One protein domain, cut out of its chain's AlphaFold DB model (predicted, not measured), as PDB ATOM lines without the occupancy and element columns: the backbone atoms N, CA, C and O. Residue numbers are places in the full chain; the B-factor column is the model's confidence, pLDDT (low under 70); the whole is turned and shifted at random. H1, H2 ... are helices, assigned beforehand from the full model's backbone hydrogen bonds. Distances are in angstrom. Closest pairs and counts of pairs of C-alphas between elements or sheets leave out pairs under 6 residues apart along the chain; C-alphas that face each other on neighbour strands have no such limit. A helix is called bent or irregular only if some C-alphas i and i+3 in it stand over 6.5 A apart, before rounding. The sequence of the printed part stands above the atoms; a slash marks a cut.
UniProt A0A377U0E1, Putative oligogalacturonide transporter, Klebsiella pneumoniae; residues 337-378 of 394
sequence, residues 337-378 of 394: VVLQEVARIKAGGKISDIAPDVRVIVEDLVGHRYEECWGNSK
ATOM      1  N   VAL A 337      27.783 -43.729  -3.534       86.44
ATOM      2  CA  VAL A 337      28.471 -43.056  -2.422       86.44
ATOM      3  C   VAL A 337      27.479 -42.654  -1.323       86.44
ATOM      4  O   VAL A 337      27.728 -42.902  -0.147       86.44
ATOM      5  N   VAL A 338      26.323 -42.103  -1.704       84.81
ATOM      6  CA  VAL A 338      25.227 -41.765  -0.779       84.81
ATOM      7  C   VAL A 338      24.723 -43.000  -0.029       84.81
ATOM      8  O   VAL A 338      24.623 -42.968   1.194       84.81
ATOM      9  N   LEU A 339      24.469 -44.111  -0.725       84.12
ATOM     10  CA  LEU A 339      24.002 -45.353  -0.096       84.12
ATOM     11  C   LEU A 339      25.030 -45.950   0.873       84.12
ATOM     12  O   LEU A 339      24.660 -46.423   1.947       84.12
ATOM     13  N   GLN A 340      26.314 -45.920   0.512       86.81
ATOM     14  CA  GLN A 340      27.396 -46.383   1.384       86.81
ATOM     15  C   GLN A 340      27.484 -45.546   2.660       86.81
ATOM     16  O   GLN A 340      27.647 -46.098   3.747       86.81
ATOM     17  N   GLU A 341      27.313 -44.228   2.547       87.50
ATOM     18  CA  GLU A 341      27.333 -43.341   3.706       87.50
ATOM     19  C   GLU A 341      26.115 -43.550   4.617       87.50
ATOM     20  O   GLU A 341      26.259 -43.603   5.839       87.50
ATOM     21  N   VAL A 342      24.927 -43.769   4.041       85.06
ATOM     22  CA  VAL A 342      23.730 -44.155   4.809       85.06
ATOM     23  C   VAL A 342      23.959 -45.461   5.564       85.06
ATOM     24  O   VAL A 342      23.651 -45.541   6.754       85.06
ATOM     25  N   ALA A 343      24.536 -46.472   4.913       85.31
ATOM     26  CA  ALA A 343      24.852 -47.741   5.560       85.31
ATOM     27  C   ALA A 343      25.863 -47.570   6.709       85.31
ATOM     28  O   ALA A 343      25.678 -48.154   7.775       85.31
ATOM     29  N   ARG A 344      26.890 -46.727   6.528       89.25
ATOM     30  CA  ARG A 344      27.907 -46.439   7.552       89.25
ATOM     31  C   ARG A 344      27.306 -45.799   8.803       89.25
ATOM     32  O   ARG A 344      27.617 -46.226   9.913       89.25
ATOM     33  N   ILE A 345      26.448 -44.792   8.636       86.94
ATOM     34  CA  ILE A 345      25.785 -44.119   9.762       86.94
ATOM     35  C   ILE A 345      24.813 -45.071  10.469       86.94
ATOM     36  O   ILE A 345      24.816 -45.141  11.696       86.94
ATOM     37  N   LYS A 346      24.045 -45.874   9.719       81.62
ATOM     38  CA  LYS A 346      23.161 -46.898  10.303       81.62
ATOM     39  C   LYS A 346      23.917 -47.986  11.067       81.62
ATOM     40  O   LYS A 346      23.393 -48.502  12.045       81.62
ATOM     41  N   ALA A 347      25.150 -48.294  10.669       86.19
ATOM     42  CA  ALA A 347      26.037 -49.208  11.390       86.19
ATOM     43  C   ALA A 347      26.681 -48.587  12.653       86.19
ATOM     44  O   ALA A 347      27.561 -49.202  13.251       86.19
ATOM     45  N   GLY A 348      26.277 -47.376  13.060       84.69
ATOM     46  CA  GLY A 348      26.789 -46.692  14.253       84.69
ATOM     47  C   GLY A 348      28.023 -45.818  14.009       84.69
ATOM     48  O   GLY A 348      28.666 -45.377  14.963       84.69
ATOM     49  N   GLY A 349      28.380 -45.552  12.748       85.44
ATOM     50  CA  GLY A 349      29.476 -44.648  12.404       85.44
ATOM     51  C   GLY A 349      29.212 -43.210  12.862       85.44
ATOM     52  O   GLY A 349      28.096 -42.704  12.763       85.44
ATOM     53  N   LYS A 350      30.251 -42.509  13.332       86.00
ATOM     54  CA  LYS A 350      30.121 -41.101  13.733       86.00
ATOM     55  C   LYS A 350      30.036 -40.190  12.507       86.00
ATOM     56  O   LYS A 350      30.710 -40.417  11.499       86.00
ATOM     57  N   ILE A 351      29.258 -39.114  12.616       83.44
ATOM     58  CA  ILE A 351      29.122 -38.082  11.569       83.44
ATOM     59  C   ILE A 351      30.476 -37.397  11.294       83.44
ATOM     60  O   ILE A 351      30.769 -37.047  10.157       83.44
ATOM     61  N   SER A 352      31.339 -37.268  12.309       85.50
ATOM     62  CA  SER A 352      32.683 -36.680  12.188       85.50
ATOM     63  C   SER A 352      33.630 -37.454  11.273       85.50
ATOM     64  O   SER A 352      34.563 -36.865  10.736       85.50
ATOM     65  N   ASP A 353      33.393 -38.752  11.089       89.06
ATOM     66  CA  ASP A 353      34.351 -39.669  10.463       89.06
ATOM     67  C   ASP A 353      34.110 -39.807   8.947       89.06
ATOM     68  O   ASP A 353      34.546 -40.772   8.319       89.06
ATOM     69  N   ILE A 354      33.370 -38.865   8.351       90.25
ATOM     70  CA  ILE A 354      33.092 -38.844   6.914       90.25
ATOM     71  C   ILE A 354      34.374 -38.596   6.107       90.25
ATOM     72  O   ILE A 354      35.169 -37.703   6.409       90.25
ATOM     73  N   ALA A 355      34.550 -39.358   5.027       90.44
ATOM     74  CA  ALA A 355      35.659 -39.152   4.107       90.44
ATOM     75  C   ALA A 355      35.502 -37.824   3.320       90.44
ATOM     76  O   ALA A 355      34.381 -37.461   2.944       90.44
ATOM     77  N   PRO A 356      36.590 -37.073   3.044       90.12
ATOM     78  CA  PRO A 356      36.503 -35.749   2.416       90.12
ATOM     79  C   PRO A 356      35.832 -35.740   1.034       90.12
ATOM     80  O   PRO A 356      35.125 -34.796   0.688       90.12
ATOM     81  N   ASP A 357      36.035 -36.791   0.244       89.94
ATOM     82  CA  ASP A 357      35.433 -36.979  -1.077       89.94
ATOM     83  C   ASP A 357      33.922 -37.244  -0.989       89.94
ATOM     84  O   ASP A 357      33.138 -36.623  -1.713       89.94
ATOM     85  N   VAL A 358      33.502 -38.089  -0.042       88.88
ATOM     86  CA  VAL A 358      32.087 -38.360   0.264       88.88
ATOM     87  C   VAL A 358      31.396 -37.082   0.733       88.88
ATOM     88  O   VAL A 358      30.301 -36.765   0.267       88.88
ATOM     89  N   ARG A 359      32.061 -36.296   1.590       90.44
ATOM     90  CA  ARG A 359      31.548 -35.016   2.092       90.44
ATOM     91  C   ARG A 359      31.218 -34.051   0.957       90.44
ATOM     92  O   ARG A 359      30.110 -33.522   0.922       90.44
ATOM     93  N   VAL A 360      32.140 -33.851   0.013       90.06
ATOM     94  CA  VAL A 360      31.924 -32.944  -1.128       90.06
ATOM     95  C   VAL A 360      30.719 -33.384  -1.960       90.06
ATOM     96  O   VAL A 360      29.911 -32.547  -2.357       90.06
ATOM     97  N   ILE A 361      30.566 -34.691  -2.197       89.06
ATOM     98  CA  ILE A 361      29.436 -35.235  -2.959       89.06
ATOM     99  C   ILE A 361      28.119 -34.992  -2.215       89.06
ATOM    100  O   ILE A 361      27.171 -34.470  -2.802       89.06
ATOM    101  N   VAL A 362      28.056 -35.330  -0.925       88.06
ATOM    102  CA  VAL A 362      26.837 -35.170  -0.123       88.06
ATOM    103  C   VAL A 362      26.437 -33.699  -0.015       88.06
ATOM    104  O   VAL A 362      25.284 -33.367  -0.288       88.06
ATOM    105  N   GLU A 363      27.366 -32.801   0.313       90.19
ATOM    106  CA  GLU A 363      27.082 -31.366   0.439       90.19
ATOM    107  C   GLU A 363      26.651 -30.738  -0.895       90.19
ATOM    108  O   GLU A 363      25.813 -29.834  -0.926       90.19
ATOM    109  N   ASP A 364      27.169 -31.223  -2.025       88.44
ATOM    110  CA  ASP A 364      26.775 -30.745  -3.348       88.44
ATOM    111  C   ASP A 364      25.370 -31.226  -3.751       88.44
ATOM    112  O   ASP A 364      24.601 -30.451  -4.332       88.44
ATOM    113  N   LEU A 365      25.001 -32.463  -3.393       87.06
ATOM    114  CA  LEU A 365      23.666 -33.022  -3.637       87.06
ATOM    115  C   LEU A 365      22.605 -32.406  -2.710       87.06
ATOM    116  O   LEU A 365      21.544 -31.961  -3.163       87.06
ATOM    117  N   VAL A 366      22.904 -32.344  -1.414       88.62
ATOM    118  CA  VAL A 366      21.998 -31.823  -0.385       88.62
ATOM    119  C   VAL A 366      21.893 -30.301  -0.496       88.62
ATOM    120  O   VAL A 366      20.802 -29.723  -0.487       88.62
ATOM    121  N   GLY A 367      23.032 -29.642  -0.689       87.81
ATOM    122  CA  GLY A 367      23.160 -28.194  -0.754       87.81
ATOM    123  C   GLY A 367      23.311 -27.496   0.593       87.81
ATOM    124  O   GLY A 367      23.260 -26.265   0.607       87.81
ATOM    125  N   HIS A 368      23.507 -28.265   1.664       88.31
ATOM    126  CA  HIS A 368      23.780 -27.827   3.034       88.31
ATOM    127  C   HIS A 368      25.062 -28.494   3.527       88.31
ATOM    128  O   HIS A 368      25.517 -29.469   2.926       88.31
ATOM    129  N   ARG A 369      25.645 -27.962   4.602       89.12
ATOM    130  CA  ARG A 369      26.837 -28.552   5.220       89.12
ATOM    131  C   ARG A 369      26.517 -29.919   5.816       89.12
ATOM    132  O   ARG A 369      25.418 -30.115   6.332       89.12
ATOM    133  N   TYR A 370      27.480 -30.838   5.790       87.06
ATOM    134  CA  TYR A 370      27.265 -32.201   6.277       87.06
ATOM    135  C   TYR A 370      26.881 -32.249   7.766       87.06
ATOM    136  O   TYR A 370      26.108 -33.105   8.185       87.06
ATOM    137  N   GLU A 371      27.334 -31.283   8.565       87.00
ATOM    138  CA  GLU A 371      26.978 -31.170   9.985       87.00
ATOM    139  C   GLU A 371      25.492 -30.829  10.216       87.00
ATOM    140  O   GLU A 371      24.963 -31.058  11.302       87.00
ATOM    141  N   GLU A 372      24.810 -30.284   9.207       84.00
ATOM    142  CA  GLU A 372      23.374 -29.981   9.245       84.00
ATOM    143  C   GLU A 372      22.512 -31.160   8.761       84.00
ATOM    144  O   GLU A 372      21.285 -31.117   8.889       84.00
ATOM    145  N   CYS A 373      23.135 -32.213   8.225       85.06
ATOM    146  CA  CYS A 373      22.467 -33.447   7.824       85.06
ATOM    147  C   CYS A 373      22.052 -34.288   9.046       85.06
ATOM    148  O   CYS A 373      22.327 -33.945  10.198       85.06
ATOM    149  N   TRP A 374      21.364 -35.400   8.794       84.56
ATOM    150  CA  TRP A 374      20.872 -36.342   9.800       84.56
ATOM    151  C   TRP A 374      19.895 -35.707  10.797       84.56
ATOM    152  O   TRP A 374      19.898 -36.021  11.982       84.56
ATOM    153  N   GLY A 375      19.071 -34.767  10.321       80.38
ATOM    154  CA  GLY A 375      18.092 -34.062  11.152       80.38
ATOM    155  C   GLY A 375      18.681 -32.957  12.038       80.38
ATOM    156  O   GLY A 375      17.944 -32.341  12.806       80.38
ATOM    157  N   ASN A 376      19.977 -32.642  11.913       79.69
ATOM    158  CA  ASN A 376      20.634 -31.599  12.713       79.69
ATOM    159  C   ASN A 376      20.352 -30.164  12.239       79.69
ATOM    160  O   ASN A 376      20.681 -29.201  12.947       79.69
ATOM    161  N   SER A 377      19.726 -30.012  11.070       78.75
ATOM    162  CA  SER A 377      19.288 -28.732  10.519       78.75
ATOM    163  C   SER A 377      18.278 -28.034  11.435       78.75
ATOM    164  O   SER A 377      17.370 -28.648  12.003       78.75
ATOM    165  N   LYS A 378      18.395 -26.703  11.530       69.69
ATOM    166  CA  LYS A 378      17.473 -25.848  12.300       69.69
ATOM    167  C   LYS A 378      16.008 -26.048  11.883       69.69
ATOM    168  O   LYS A 378      15.121 -25.978  12.720       69.69
TER     169      LYS A 378
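What this domain is: This is residues 337 to 378 of the 394 residues of the protein "Putative oligogalacturonide transporter" of Klebsiella pneumoniae (UniProt A0A377U0E1). Two short helices stand at about a right angle: H2 makes the base, and H1 rises from beside it, with its first residue, Val 337, closest to H2. The link of residues 347 to 355 returns from the far end of H1 to the first residue of H2, and the end stretch of residues 367 to 378 rises on the other side of H2 from H1, roughly a U. The printed part has 42 residues, with two named helices in the order H1, H2 and no named strand; its class is all helix, with 21 residues in the named helices. It is compact, with a radius of gyration of the C-alphas of 9.6 A and spans of 24 by 22 by 16 A.

Where its parts are: H2, the longest helix by residues, covers residues 356 to 366 and is 15.3 A from first to last C-alpha. It begins with C-alpha 356 at (36.503, -35.749, 2.416) and ends with C-alpha 366 at (21.998, -31.823, -0.385). H1 covers residues 337 to 346 and is 14.3 A long, from C-alpha 337 at (28.471, -43.056, -2.422).

How they stand to each other: H2 and H1 touch, with 5 pairs of C-alphas within 8 A. The closest C-alphas are those of Val 337 and Val 358, 6.5 A apart. Their lines stand at 81 degrees, about perpendicular, and their centres are 12.2 A apart. In H1 and H2 every O i to N i+4 pair is within hydrogen-bond range. Neither helix is bent.

The domain as a whole: The two C-alphas farthest apart are those of Gln 340 and Lys 378, at 25.3 A. The printed part has no cut. The link from H1 to H2, 9 residues, is short. Residues 367 to 378 hold no named element; their C-alphas lie 5 to 16 A from the mean of all C-alphas. The mean pLDDT of the printed part is 86.2, and residue 378 is under 70.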